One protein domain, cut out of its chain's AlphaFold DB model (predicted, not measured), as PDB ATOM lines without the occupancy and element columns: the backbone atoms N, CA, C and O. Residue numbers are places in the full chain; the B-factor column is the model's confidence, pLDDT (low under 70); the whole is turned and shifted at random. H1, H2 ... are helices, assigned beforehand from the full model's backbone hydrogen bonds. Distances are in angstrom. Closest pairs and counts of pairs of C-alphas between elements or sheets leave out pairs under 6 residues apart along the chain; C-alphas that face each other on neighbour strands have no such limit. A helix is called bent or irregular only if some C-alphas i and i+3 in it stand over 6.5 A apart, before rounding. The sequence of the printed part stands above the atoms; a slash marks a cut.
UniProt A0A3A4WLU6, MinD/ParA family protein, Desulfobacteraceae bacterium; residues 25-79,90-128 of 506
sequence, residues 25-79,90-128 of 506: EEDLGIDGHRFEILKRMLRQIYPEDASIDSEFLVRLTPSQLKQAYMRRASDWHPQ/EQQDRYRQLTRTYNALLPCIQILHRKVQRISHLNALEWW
ATOM      1  N   GLU A  25      26.541 -40.701  35.115       72.06
ATOM      2  CA  GLU A  25      26.561 -40.396  33.675       72.06
ATOM      3  C   GLU A  25      26.497 -38.882  33.405       72.06
ATOM      4  O   GLU A  25      27.329 -38.340  32.675       72.06
ATOM      5  N   GLU A  26      25.580 -38.176  34.068       73.50
ATOM      6  CA  GLU A  26      25.424 -36.718  33.960       73.50
ATOM      7  C   GLU A  26      26.638 -35.974  34.549       73.50
ATOM      8  O   GLU A  26      27.155 -35.032  33.952       73.50
ATOM      9  N   ASP A  27      27.158 -36.453  35.679       72.06
ATOM     10  CA  ASP A  27      28.228 -35.822  36.462       72.06
ATOM     11  C   ASP A  27      29.605 -35.945  35.831       72.06
ATOM     12  O   ASP A  27      30.479 -35.099  36.032       72.06
ATOM     13  N   LEU A  28      29.805 -37.021  35.078       71.88
ATOM     14  CA  LEU A  28      31.002 -37.233  34.283       71.88
ATOM     15  C   LEU A  28      30.841 -36.719  32.846       71.88
ATOM     16  O   LEU A  28      31.833 -36.682  32.118       71.88
ATOM     17  N   GLY A  29      29.629 -36.330  32.429       74.69
ATOM     18  CA  GLY A  29      29.328 -35.951  31.049       74.69
ATOM     19  C   GLY A  29      29.570 -37.099  30.063       74.69
ATOM     20  O   GLY A  29      30.106 -36.885  28.970       74.69
ATOM     21  N   ILE A  30      29.249 -38.329  30.469       75.62
ATOM     22  CA  ILE A  30      29.481 -39.543  29.685       75.62
ATOM     23  C   ILE A  30      28.183 -40.318  29.479       75.62
ATOM     24  O   ILE A  30      27.371 -40.439  30.386       75.62
ATOM     25  N   ASP A  31      28.012 -40.873  28.283       77.75
ATOM     26  CA  ASP A  31      26.931 -41.813  27.993       77.75
ATOM     27  C   ASP A  31      27.210 -43.205  28.600       77.75
ATOM     28  O   ASP A  31      28.338 -43.526  28.997       77.75
ATOM     29  N   GLY A  32      26.191 -44.067  28.629       73.12
ATOM     30  CA  GLY A  32      26.318 -45.433  29.147       73.12
ATOM     31  C   GLY A  32      27.395 -46.276  28.442       73.12
ATOM     32  O   GLY A  32      28.005 -47.152  29.057       73.12
ATOM     33  N   HIS A  33      27.717 -45.988  27.175       78.25
ATOM     34  CA  HIS A  33      28.794 -46.682  26.463       78.25
ATOM     35  C   HIS A  33      30.176 -46.294  27.010       78.25
ATOM     36  O   HIS A  33      31.015 -47.153  27.293       78.25
ATOM     37  N   ARG A  34      30.407 -44.999  27.228       77.00
ATOM     38  CA  ARG A  34      31.614 -44.461  27.864       77.00
ATOM     39  C   ARG A  34      31.722 -44.866  29.332       77.00
ATOM     40  O   ARG A  34      32.835 -45.079  29.810       77.00
ATOM     41  N   PHE A  35      30.600 -45.036  30.028       78.00
ATOM     42  CA  PHE A  35      30.584 -45.575  31.387       78.00
ATOM     43  C   PHE A  35      31.102 -47.022  31.440       78.00
ATOM     44  O   PHE A  35      31.941 -47.356  32.281       78.00
ATOM     45  N   GLU A  36      30.707 -47.871  30.489       80.25
ATOM     46  CA  GLU A  36      31.246 -49.234  30.376       80.25
ATOM     47  C   GLU A  36      32.735 -49.258  29.994       80.25
ATOM     48  O   GLU A  36      33.505 -50.079  30.510       80.25
ATOM     49  N   ILE A  37      33.187 -48.314  29.162       83.38
ATOM     50  CA  ILE A  37      34.621 -48.124  28.884       83.38
ATOM     51  C   ILE A  37      35.372 -47.778  30.177       83.38
ATOM     52  O   ILE A  37      36.412 -48.376  30.458       83.38
ATOM     53  N   LEU A  38      34.828 -46.881  31.002       83.12
ATOM     54  CA  LEU A  38      35.421 -46.479  32.276       83.12
ATOM     55  C   LEU A  38      35.534 -47.661  33.257       83.12
ATOM     56  O   LEU A  38      36.594 -47.864  33.857       83.12
ATOM     57  N   LYS A  39      34.503 -48.512  33.356       83.81
ATOM     58  CA  LYS A  39      34.570 -49.762  34.140       83.81
ATOM     59  C   LYS A  39      35.657 -50.700  33.624       83.81
ATOM     60  O   LYS A  39      36.441 -51.239  34.405       83.81
ATOM     61  N   ARG A  40      35.745 -50.881  32.301       84.19
ATOM     62  CA  ARG A  40      36.765 -51.733  31.670       84.19
ATOM     63  C   ARG A  40      38.180 -51.217  31.923       84.19
ATOM     64  O   ARG A  40      39.088 -52.018  32.127       84.19
ATOM     65  N   MET A  41      38.368 -49.902  31.934       86.44
ATOM     66  CA  MET A  41      39.641 -49.263  32.269       86.44
ATOM     67  C   MET A  41      40.024 -49.507  33.731       86.44
ATOM     68  O   MET A  41      41.160 -49.877  34.013       86.44
ATOM     69  N   LEU A  42      39.078 -49.392  34.665       86.88
ATOM     70  CA  LEU A  42      39.344 -49.676  36.077       86.88
ATOM     71  C   LEU A  42      39.709 -51.142  36.331       86.88
ATOM     72  O   LEU A  42      40.587 -51.394  37.154       86.88
ATOM     73  N   ARG A  43      39.142 -52.097  35.578       87.12
ATOM     74  CA  ARG A  43      39.524 -53.525  35.655       87.12
ATOM     75  C   ARG A  43      40.979 -53.788  35.260       87.12
ATOM     76  O   ARG A  43      41.526 -54.825  35.606       87.12
ATOM     77  N   GLN A  44      41.629 -52.864  34.552       84.19
ATOM     78  CA  GLN A  44      43.059 -52.984  34.248       84.19
ATOM     79  C   GLN A  44      43.945 -52.582  35.431       84.19
ATOM     80  O   GLN A  44      45.099 -52.995  35.484       84.19
ATOM     81  N   ILE A  45      43.425 -51.772  36.359       85.06
ATOM     82  CA  ILE A  45      44.143 -51.299  37.551       85.06
ATOM     83  C   ILE A  45      43.806 -52.167  38.768       85.06
ATOM     84  O   ILE A  45      44.685 -52.467  39.574       85.06
ATOM     85  N   TYR A  46      42.551 -52.594  38.893       83.69
ATOM     86  CA  TYR A  46      42.059 -53.409  40.000       83.69
ATOM     87  C   TYR A  46      42.088 -54.916  39.674       83.69
ATOM     88  O   TYR A  46      42.143 -55.286  38.502       83.69
ATOM     89  N   PRO A  47      42.119 -55.804  40.685       72.44
ATOM     90  CA  PRO A  47      42.034 -57.258  40.492       72.44
ATOM     91  C   PRO A  47      40.749 -57.678  39.754       72.44
ATOM     92  O   PRO A  47      39.750 -56.962  39.819       72.44
ATOM     93  N   GLU A  48      40.759 -58.820  39.055       62.44
ATOM     94  CA  GLU A  48      39.597 -59.292  38.268       62.44
ATOM     95  C   GLU A  48      38.373 -59.628  39.137       62.44
ATOM     96  O   GLU A  48      37.233 -59.543  38.691       62.44
ATOM     97  N   ASP A  49      38.624 -59.938  40.401       57.84
ATOM     98  CA  ASP A  49      37.681 -60.208  41.479       57.84
ATOM     99  C   ASP A  49      37.045 -58.936  42.083       57.84
ATOM    100  O   ASP A  49      36.130 -59.023  42.906       57.84
ATOM    101  N   ALA A  50      37.461 -57.737  41.656       65.69
ATOM    102  CA  ALA A  50      36.843 -56.487  42.092       65.69
ATOM    103  C   ALA A  50      35.518 -56.211  41.350       65.69
ATOM    104  O   ALA A  50      35.494 -56.025  40.131       65.69
ATOM    105  N   SER A  51      34.408 -56.094  42.095       76.00
ATOM    106  CA  SER A  51      33.144 -55.562  41.559       76.00
ATOM    107  C   SER A  51      33.306 -54.072  41.249       76.00
ATOM    108  O   SER A  51      33.357 -53.245  42.157       76.00
ATOM    109  N   ILE A  52      33.430 -53.735  39.963       78.75
ATOM    110  CA  ILE A  52      33.507 -52.348  39.486       78.75
ATOM    111  C   ILE A  52      32.116 -51.934  39.012       78.75
ATOM    112  O   ILE A  52      31.754 -52.086  37.843       78.75
ATOM    113  N   ASP A  53      31.338 -51.436  39.961       74.12
ATOM    114  CA  ASP A  53      29.990 -50.912  39.792       74.12
ATOM    115  C   ASP A  53      29.939 -49.405  40.116       74.12
ATOM    116  O   ASP A  53      30.950 -48.755  40.398       74.12
ATOM    117  N   SER A  54      28.744 -48.825  40.026       67.31
ATOM    118  CA  SER A  54      28.494 -47.420  40.352       67.31
ATOM    119  C   SER A  54      28.926 -47.063  41.780       67.31
ATOM    120  O   SER A  54      29.434 -45.971  42.024       67.31
ATOM    121  N   GLU A  55      28.791 -47.990  42.726       60.84
ATOM    122  CA  GLU A  55      29.167 -47.787  44.124       60.84
ATOM    123  C   GLU A  55      30.690 -47.723  44.308       60.84
ATOM    124  O   GLU A  55      31.201 -46.869  45.041       60.84
ATOM    125  N   PHE A  56      31.426 -48.593  43.613       75.31
ATOM    126  CA  PHE A  56      32.885 -48.580  43.594       75.31
ATOM    127  C   PHE A  56      33.424 -47.217  43.146       75.31
ATOM    128  O   PHE A  56      34.333 -46.674  43.772       75.31
ATOM    129  N   LEU A  57      32.822 -46.631  42.107       76.88
ATOM    130  CA  LEU A  57      33.219 -45.336  41.552       76.88
ATOM    131  C   LEU A  57      32.995 -44.170  42.513       76.88
ATOM    132  O   LEU A  57      33.859 -43.306  42.634       76.88
ATOM    133  N   VAL A  58      31.862 -44.161  43.215       69.06
ATOM    134  CA  VAL A  58      31.517 -43.109  44.186       69.06
ATOM    135  C   VAL A  58      32.463 -43.122  45.389       69.06
ATOM    136  O   VAL A  58      32.794 -42.073  45.940       69.06
ATOM    137  N   ARG A  59      32.931 -44.305  45.799       65.06
ATOM    138  CA  ARG A  59      33.844 -44.471  46.942       65.06
ATOM    139  C   ARG A  59      35.315 -44.295  46.583       65.06
ATOM    140  O   ARG A  59      36.136 -44.097  47.480       65.06
ATOM    141  N   LEU A  60      35.654 -44.417  45.304       75.00
ATOM    142  CA  LEU A  60      37.028 -44.405  44.842       75.00
ATOM    143  C   LEU A  60      37.639 -43.006  44.986       75.00
ATOM    144  O   LEU A  60      37.225 -42.046  44.342       75.00
ATOM    145  N   THR A  61      38.673 -42.893  45.816       75.81
ATOM    146  CA  THR A  61      39.449 -41.654  45.954       75.81
ATOM    147  C   THR A  61      40.612 -41.604  44.954       75.81
ATOM    148  O   THR A  61      41.160 -42.651  44.583       75.81
ATOM    149  N   PRO A  62      41.090 -40.402  44.573       75.56
ATOM    150  CA  PRO A  62      42.297 -40.259  43.753       75.56
ATOM    151  C   PRO A  62      43.521 -40.960  44.365       75.56
ATOM    152  O   PRO A  62      44.337 -41.545  43.651       75.56
ATOM    153  N   SER A  63      43.624 -40.952  45.698       65.38
ATOM    154  CA  SER A  63      44.696 -41.614  46.445       65.38
ATOM    155  C   SER A  63      44.623 -43.139  46.344       65.38
ATOM    156  O   SER A  63      45.648 -43.779  46.118       65.38
ATOM    157  N   GLN A  64      43.428 -43.726  46.453       78.19
ATOM    158  CA  GLN A  64      43.228 -45.172  46.292       78.19
ATOM    159  C   GLN A  64      43.521 -45.631  44.862       78.19
ATOM    160  O   GLN A  64      44.227 -46.619  44.678       78.19
ATOM    161  N   LEU A  65      43.070 -44.876  43.851       85.88
ATOM    162  CA  LEU A  65      43.410 -45.146  42.451       85.88
ATOM    163  C   LEU A  65      44.931 -45.126  42.234       85.88
ATOM    164  O   LEU A  65      45.477 -46.028  41.602       85.88
ATOM    165  N   LYS A  66      45.625 -44.127  42.798       76.81
ATOM    166  CA  LYS A  66      47.089 -44.020  42.727       76.81
ATOM    167  C   LYS A  66      47.781 -45.200  43.411       76.81
ATOM    168  O   LYS A  66      48.734 -45.734  42.858       76.81
ATOM    169  N   GLN A  67      47.314 -45.624  44.584       77.19
ATOM    170  CA  GLN A  67      47.881 -46.775  45.296       77.19
ATOM    171  C   GLN A  67      47.686 -48.089  44.528       77.19
ATOM    172  O   GLN A  67      48.627 -48.874  44.431       77.19
ATOM    173  N   ALA A  68      46.499 -48.317  43.958       82.94
ATOM    174  CA  ALA A  68      46.217 -49.500  43.146       82.94
ATOM    175  C   ALA A  68      47.082 -49.533  41.875       82.94
ATOM    176  O   ALA A  68      47.698 -50.554  41.573       82.94
ATOM    177  N   TYR A  69      47.211 -48.388  41.197       87.69
ATOM    178  CA  TYR A  69      48.129 -48.224  40.071       87.69
ATOM    179  C   TYR A  69      49.574 -48.547  40.463       87.69
ATOM    180  O   TYR A  69      50.203 -49.356  39.793       87.69
ATOM    181  N   MET A  70      50.090 -47.977  41.558       80.50
ATOM    182  CA  MET A  70      51.482 -48.185  41.979       80.50
ATOM    183  C   MET A  70      51.792 -49.651  42.283       80.50
ATOM    184  O   MET A  70      52.854 -50.132  41.902       80.50
ATOM    185  N   ARG A  71      50.860 -50.376  42.919       82.00
ATOM    186  CA  ARG A  71      51.017 -51.817  43.170       82.00
ATOM    187  C   ARG A  71      51.155 -52.591  41.862       82.00
ATOM    188  O   ARG A  71      52.138 -53.290  41.671       82.00
ATOM    189  N   ARG A  72      50.231 -52.380  40.925       81.81
ATOM    190  CA  ARG A  72      50.212 -53.111  39.649       81.81
ATOM    191  C   ARG A  72      51.323 -52.685  38.684       81.81
ATOM    192  O   ARG A  72      51.813 -53.484  37.896       81.81
ATOM    193  N   ALA A  73      51.748 -51.425  38.758       82.56
ATOM    194  CA  ALA A  73      52.880 -50.897  38.004       82.56
ATOM    195  C   ALA A  73      54.218 -51.448  38.517       82.56
ATOM    196  O   ALA A  73      55.138 -51.612  37.717       82.56
ATOM    197  N   SER A  74      54.317 -51.754  39.817       78.38
ATOM    198  CA  SER A  74      55.477 -52.430  40.409       78.38
ATOM    199  C   SER A  74      55.649 -53.842  39.848       78.38
ATOM    200  O   SER A  74      56.770 -54.234  39.539       78.38
ATOM    201  N   ASP A  75      54.549 -54.573  39.642       72.06
ATOM    202  CA  ASP A  75      54.580 -55.932  39.086       72.06
ATOM    203  C   ASP A  75      55.119 -55.959  37.645       72.06
ATOM    204  O   ASP A  75      55.737 -56.932  37.216       72.06
ATOM    205  N   TRP A  76      54.901 -54.882  36.882       67.31
ATOM    206  CA  TRP A  76      55.248 -54.793  35.456       67.31
ATOM    207  C   TRP A  76      56.426 -53.859  35.168       67.31
ATOM    208  O   TRP A  76      56.690 -53.552  34.003       67.31
ATOM    209  N   HIS A  77      57.154 -53.412  36.194       67.75
ATOM    210  CA  HIS A  77      58.242 -52.459  36.011       67.75
ATOM    211  C   HIS A  77      59.386 -53.065  35.162       67.75
ATOM    212  O   HIS A  77      59.796 -54.195  35.424       67.75
ATOM    213  N   PRO A  78      59.954 -52.341  34.175       59.88
ATOM    214  CA  PRO A  78      60.967 -52.884  33.254       59.88
ATOM    215  C   PRO A  78      62.315 -53.264  33.891       59.88
ATOM    216  O   PRO A  78      63.174 -53.797  33.199       59.88
ATOM    217  N   GLN A  79      62.523 -52.942  35.171       60.66
ATOM    218  CA  GLN A  79      63.744 -53.246  35.933       60.66
ATOM    219  C   GLN A  79      63.567 -54.417  36.919       60.66
ATOM    220  O   GLN A  79      64.391 -54.578  37.810       60.66
ATOM    221  N   GLU A  90      56.864 -56.855  25.329       76.25
ATOM    222  CA  GLU A  90      55.474 -57.075  25.739       76.25
ATOM    223  C   GLU A  90      55.196 -56.466  27.122       76.25
ATOM    224  O   GLU A  90      54.162 -55.835  27.350       76.25
ATOM    225  N   GLN A  91      56.149 -56.589  28.046       75.25
ATOM    226  CA  GLN A  91      56.034 -56.013  29.380       75.25
ATOM    227  C   GLN A  91      56.104 -54.479  29.376       75.25
ATOM    228  O   GLN A  91      55.330 -53.823  30.079       75.25
ATOM    229  N   GLN A  92      56.974 -53.891  28.547       77.94
ATOM    230  CA  GLN A  92      57.025 -52.439  28.360       77.94
ATOM    231  C   GLN A  92      55.707 -51.890  27.806       77.94
ATOM    232  O   GLN A  92      55.241 -50.838  28.254       77.94
ATOM    233  N   ASP A  93      55.075 -52.604  26.876       79.94
ATOM    234  CA  ASP A  93      53.786 -52.196  26.324       79.94
ATOM    235  C   ASP A  93      52.648 -52.320  27.345       79.94
ATOM    236  O   ASP A  93      51.852 -51.384  27.475       79.94
ATOM    237  N   ARG A  94      52.625 -53.381  28.167       80.06
ATOM    238  CA  ARG A  94      51.677 -53.511  29.294       80.06
ATOM    239  C   ARG A  94      51.831 -52.377  30.313       80.06
ATOM    240  O   ARG A  94      50.833 -51.796  30.744       80.06
ATOM    241  N   TYR A  95      53.064 -52.000  30.654       82.25
ATOM    242  CA  TYR A  95      53.344 -50.882  31.560       82.25
ATOM    243  C   TYR A  95      52.889 -49.529  30.981       82.25
ATOM    244  O   TYR A  95      52.232 -48.732  31.663       82.25
ATOM    245  N   ARG A  96      53.175 -49.270  29.696       82.62
ATOM    246  CA  ARG A  96      52.710 -48.058  28.994       82.62
ATOM    247  C   ARG A  96      51.187 -47.988  28.947       82.62
ATOM    248  O   ARG A  96      50.621 -46.914  29.162       82.62
ATOM    249  N   GLN A  97      50.523 -49.112  28.684       83.75
ATOM    250  CA  GLN A  97      49.066 -49.203  28.670       83.75
ATOM    251  C   GLN A  97      48.478 -48.894  30.052       83.75
ATOM    252  O   GLN A  97      47.598 -48.043  30.154       83.75
ATOM    253  N   LEU A  98      49.021 -49.490  31.118       85.38
ATOM    254  CA  LEU A  98      48.590 -49.234  32.494       85.38
ATOM    255  C   LEU A  98      48.736 -47.754  32.884       85.38
ATOM    256  O   LEU A  98      47.830 -47.166  33.475       85.38
ATOM    257  N   THR A  99      49.853 -47.133  32.495       85.56
ATOM    258  CA  THR A  99      50.124 -45.708  32.742       85.56
ATOM    259  C   THR A  99      49.115 -44.810  32.021       85.56
ATOM    260  O   THR A  99      48.577 -43.870  32.609       85.56
ATOM    261  N   ARG A 100      48.803 -45.113  30.752       86.62
ATOM    262  CA  ARG A 100      47.769 -44.395  29.985       86.62
ATOM    263  C   ARG A 100      46.394 -44.532  30.637       86.62
ATOM    264  O   ARG A 100      45.684 -43.537  30.758       86.62
ATOM    265  N   THR A 101      46.050 -45.731  31.101       87.50
ATOM    266  CA  THR A 101      44.782 -46.006  31.783       87.50
ATOM    267  C   THR A 101      44.648 -45.210  33.082       87.50
ATOM    268  O   THR A 101      43.614 -44.584  33.307       87.50
ATOM    269  N   TYR A 102      45.701 -45.142  33.904       89.25
ATOM    270  CA  TYR A 102      45.715 -44.314  35.115       89.25
ATOM    271  C   TYR A 102      45.524 -42.822  34.810       89.25
ATOM    272  O   TYR A 102      44.665 -42.177  35.413       89.25
ATOM    273  N   ASN A 103      46.276 -42.288  33.842       87.75
ATOM    274  CA  ASN A 103      46.206 -40.872  33.473       87.75
ATOM    275  C   ASN A 103      44.829 -40.472  32.926       87.75
ATOM    276  O   ASN A 103      44.384 -39.352  33.158       87.75
ATOM    277  N   ALA A 104      44.146 -41.384  32.234       86.19
ATOM    278  CA  ALA A 104      42.794 -41.156  31.738       86.19
ATOM    279  C   ALA A 104      41.721 -41.260  32.838       86.19
ATOM    280  O   ALA A 104      40.730 -40.536  32.793       86.19
ATOM    281  N   LEU A 105      41.912 -42.122  33.843       87.38
ATOM    282  CA  LEU A 105      40.954 -42.308  34.940       87.38
ATOM    283  C   LEU A 105      41.046 -41.225  36.018       87.38
ATOM    284  O   LEU A 105      40.031 -40.865  36.615       87.38
ATOM    285  N   LEU A 106      42.248 -40.711  36.288       86.00
ATOM    286  CA  LEU A 106      42.485 -39.783  37.393       86.00
ATOM    287  C   LEU A 106      41.570 -38.539  37.357       86.00
ATOM    288  O   LEU A 106      40.972 -38.248  38.397       86.00
ATOM    289  N   PRO A 107      41.373 -37.841  36.219       82.62
ATOM    290  CA  PRO A 107      40.484 -36.681  36.157       82.62
ATOM    291  C   PRO A 107      39.018 -37.029  36.452       82.62
ATOM    292  O   PRO A 107      38.359 -36.306  37.197       82.62
ATOM    293  N   CYS A 108      38.516 -38.158  35.936       83.81
ATOM    294  CA  CYS A 108      37.145 -38.618  36.179       83.81
ATOM    295  C   CYS A 108      36.910 -38.901  37.667       83.81
ATOM    296  O   CYS A 108      35.937 -38.430  38.255       83.81
ATOM    297  N   ILE A 109      37.852 -39.602  38.305       83.94
ATOM    298  CA  ILE A 109      37.788 -39.894  39.741       83.94
ATOM    299  C   ILE A 109      37.914 -38.613  40.576       83.94
ATOM    300  O   ILE A 109      37.237 -38.477  41.587       83.94
ATOM    301  N   GLN A 110      38.713 -37.631  40.154       76.62
ATOM    302  CA  GLN A 110      38.801 -36.329  40.830       76.62
ATOM    303  C   GLN A 110      37.515 -35.495  40.721       76.62
ATOM    304  O   GLN A 110      37.191 -34.760  41.654       76.62
ATOM    305  N   ILE A 111      36.795 -35.565  39.598       78.94
ATOM    306  CA  ILE A 111      35.498 -34.891  39.415       78.94
ATOM    307  C   ILE A 111      34.457 -35.509  40.346       78.94
ATOM    308  O   ILE A 111      33.863 -34.790  41.151       78.94
ATOM    309  N   LEU A 112      34.318 -36.838  40.314       76.12
ATOM    310  CA  LEU A 112      33.418 -37.558  41.214       76.12
ATOM    311  C   LEU A 112      33.764 -37.303  42.676       76.12
ATOM    312  O   LEU A 112      32.891 -36.950  43.457       76.12
ATOM    313  N   HIS A 113      35.043 -37.390  43.042       73.94
ATOM    314  CA  HIS A 113      35.481 -37.166  44.414       73.94
ATOM    315  C   HIS A 113      35.167 -35.746  44.906       73.94
ATOM    316  O   HIS A 113      34.682 -35.583  46.023       73.94
ATOM    317  N   ARG A 114      35.372 -34.716  44.071       71.75
ATOM    318  CA  ARG A 114      34.996 -33.334  44.412       71.75
ATOM    319  C   ARG A 114      33.488 -33.161  44.544       71.75
ATOM    320  O   ARG A 114      33.052 -32.455  45.449       71.75
ATOM    321  N   LYS A 115      32.691 -33.799  43.683       70.06
ATOM    322  CA  LYS A 115      31.227 -33.735  43.771       70.06
ATOM    323  C   LYS A 115      30.707 -34.459  45.015       70.06
ATOM    324  O   LYS A 115      29.905 -33.887  45.742       70.06
ATOM    325  N   VAL A 116      31.243 -35.639  45.325       64.12
ATOM    326  CA  VAL A 116      30.989 -36.365  46.579       64.12
ATOM    327  C   VAL A 116      31.322 -35.480  47.781       64.12
ATOM    328  O   VAL A 116      30.481 -35.304  48.653       64.12
ATOM    329  N   GLN A 117      32.499 -34.844  47.802       56.53
ATOM    330  CA  GLN A 117      32.880 -33.931  48.885       56.53
ATOM    331  C   GLN A 117      31.972 -32.701  48.976       56.53
ATOM    332  O   GLN A 117      31.626 -32.297  50.080       56.53
ATOM    333  N   ARG A 118      31.550 -32.121  47.848       56.94
ATOM    334  CA  ARG A 118      30.648 -30.961  47.816       56.94
ATOM    335  C   ARG A 118      29.242 -31.319  48.291       56.94
ATOM    336  O   ARG A 118      28.685 -30.568  49.076       56.94
ATOM    337  N   ILE A 119      28.699 -32.470  47.897       55.75
ATOM    338  CA  ILE A 119      27.412 -32.986  48.393       55.75
ATOM    339  C   ILE A 119      27.513 -33.309  49.885       55.75
ATOM    340  O   ILE A 119      26.618 -32.951  50.649       55.75
ATOM    341  N   SER A 120      28.599 -33.943  50.329       45.53
ATOM    342  CA  SER A 120      28.849 -34.168  51.754       45.53
ATOM    343  C   SER A 120      28.971 -32.852  52.523       45.53
ATOM    344  O   SER A 120      28.452 -32.764  53.627       45.53
ATOM    345  N   HIS A 121      29.580 -31.815  51.940       40.66
ATOM    346  CA  HIS A 121      29.745 -30.503  52.566       40.66
ATOM    347  C   HIS A 121      28.443 -29.686  52.601       40.66
ATOM    348  O   HIS A 121      28.100 -29.163  53.656       40.66
ATOM    349  N   LEU A 122      27.677 -29.638  51.505       40.22
ATOM    350  CA  LEU A 122      26.360 -28.986  51.425       40.22
ATOM    351  C   LEU A 122      25.347 -29.636  52.379       40.22
ATOM    352  O   LEU A 122      24.579 -28.938  53.027       40.22
ATOM    353  N   ASN A 123      25.399 -30.961  52.542       39.28
ATOM    354  CA  ASN A 123      24.538 -31.677  53.489       39.28
ATOM    355  C   ASN A 123      25.060 -31.641  54.937       39.28
ATOM    356  O   ASN A 123      24.274 -31.736  55.879       39.28
ATOM    357  N   ALA A 124      26.373 -31.490  55.140       33.75
ATOM    358  CA  ALA A 124      26.940 -31.197  56.456       33.75
ATOM    359  C   ALA A 124      26.516 -29.802  56.943       33.75
ATOM    360  O   ALA A 124      26.226 -29.647  58.125       33.75
ATOM    361  N   LEU A 125      26.391 -28.825  56.037       33.84
ATOM    362  CA  LEU A 125      25.953 -27.464  56.359       33.84
ATOM    363  C   LEU A 125      24.498 -27.385  56.845       33.84
ATOM    364  O   LEU A 125      24.185 -26.517  57.654       33.84
ATOM    365  N   GLU A 126      23.608 -28.291  56.426       37.91
ATOM    366  CA  GLU A 126      22.220 -28.244  56.900       37.91
ATOM    367  C   GLU A 126      21.999 -28.996  58.231       37.91
ATOM    368  O   GLU A 126      21.126 -28.600  59.006       37.91
ATOM    369  N   TRP A 127      22.707 -30.105  58.508       37.00
ATOM    370  CA  TRP A 127      22.375 -30.996  59.645       37.00
ATOM    371  C   TRP A 127      23.556 -31.317  60.590       37.00
ATOM    372  O   TRP A 127      23.311 -31.745  61.723       37.00
ATOM    373  N   TRP A 128      24.817 -31.053  60.214       38.06
ATOM    374  CA  TRP A 128      26.007 -31.359  61.029       38.06
ATOM    375  C   TRP A 128      27.168 -30.368  60.830       38.06
ATOM    376  O   TRP A 128      28.248 -30.747  60.377       38.06
TER     377      TRP A 128
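What this domain is: This is residues 25 to 79 and 90 to 128 of the 506 residues of the protein "MinD/ParA family protein" of Desulfobacteraceae bacterium (UniProt A0A3A4WLU6). One long, bent helix, H5, runs along the length of this domain, with H4 side by side with its first arm, H5a, and H2 packed at a steep angle on H5a and on H4. The short helices H1 and H3 pack on the earlier part of the second arm, H5b, and residues 117 to 128, of which 117 to 127 belong to H5, stick out as a free end. The printed part has 94 residues with five named helices, in the order H1, H2, H3, H4, H5, and no named strand; the class is all helix. The whole is only just loose, close to compact, with a radius of gyration of the C-alphas of 15.1 A, and it is elongated, spanning 53 by 28 by 23 A.

Where its parts are: Begin with the longest helix, H5, residues 90 to 127: find C-alpha 90 at (55.474, -57.075, 25.739). By its hydrogen bonds H5 was assigned as one helix, but it is bent: C-alphas 104 and 107 are 6.7 A apart. Read it as two arms, H5a, residues 90 to 104, 21.2 A long, and H5b, residues 107 to 127, 30.2 A long, ending at C-alpha 127 at (22.375, -30.996, 59.645). Look next at H4, residues 62 to 75, 20.5 A long, and at H2, residues 32 to 45, 20.6 A long. H3 is residues 54 to 59, 9.0 A from first to last C-alpha. H1 is residues 25 to 28, 5.5 A long, and begins at C-alpha 25 at (26.561, -40.396, 33.675).

How they stand to each other: Start from H5, the hub, which touches the four other helices. The lines of its arms stand at a shallow tilt of 34.8 degrees, only just short of steep. H4 touches H5a at a shallow tilt of 3 degrees, opposite ways; their closest C-alphas, those of Ala 73 and Tyr 95, are 6.5 A apart. H4 also only just touches H5b, through residue 62 alone and with 3 pairs of C-alphas within 8 A, the closest being those of Pro 62 and Gln 110 at 6.0 A. With residues 41 to 45 alone, H2 touches H5a at a steep tilt of 50 degrees, opposite ways; the closest C-alphas are those of Met 41 and Thr 101, 6.1 A apart. With residue 45 alone, H2 touches H4 at a steep tilt of 51 degrees, the same way; the C-alphas of Ile 45 and Tyr 69, their closest, are 5.6 A apart. Along H5b, residues 109 to 116 alone touch H3, which is only just about perpendicular to it at 73 degrees; the closest C-alphas are those of Val 58 and Leu 112 at 6.6 A. H1 touches H5b at residues 108 to 112 alone, with the C-alphas of Leu 28 and Cys 108 closest at 6.6 A. H2 and H3 are near each other, while H1 and H4 are apart. In H3, H4 and H5a every O i to N i+4 pair is within hydrogen-bond range, against 8 of 10 in H2 and 16 of 17 in H5b; H1 is too short for such a pair.

The domain as a whole: Look at Glu 90 and Trp 127 for the two C-alphas farthest apart, 54.1 A. Without the free end, the body of 82 residues spans 41 by 24 by 23 A. Residues 80 to 89 are not printed, and C-alphas 79 and 90 are 13.7 A apart across this cut, which lies in the link from H4 to H5. Of the links that are printed whole, H1 to H2 and H3 to H4 are tight and H2 to H3 is short. The mean pLDDT of the printed part is 73.0; 25 residues are under 70, among them residues 76 to 79 and 116 to 128.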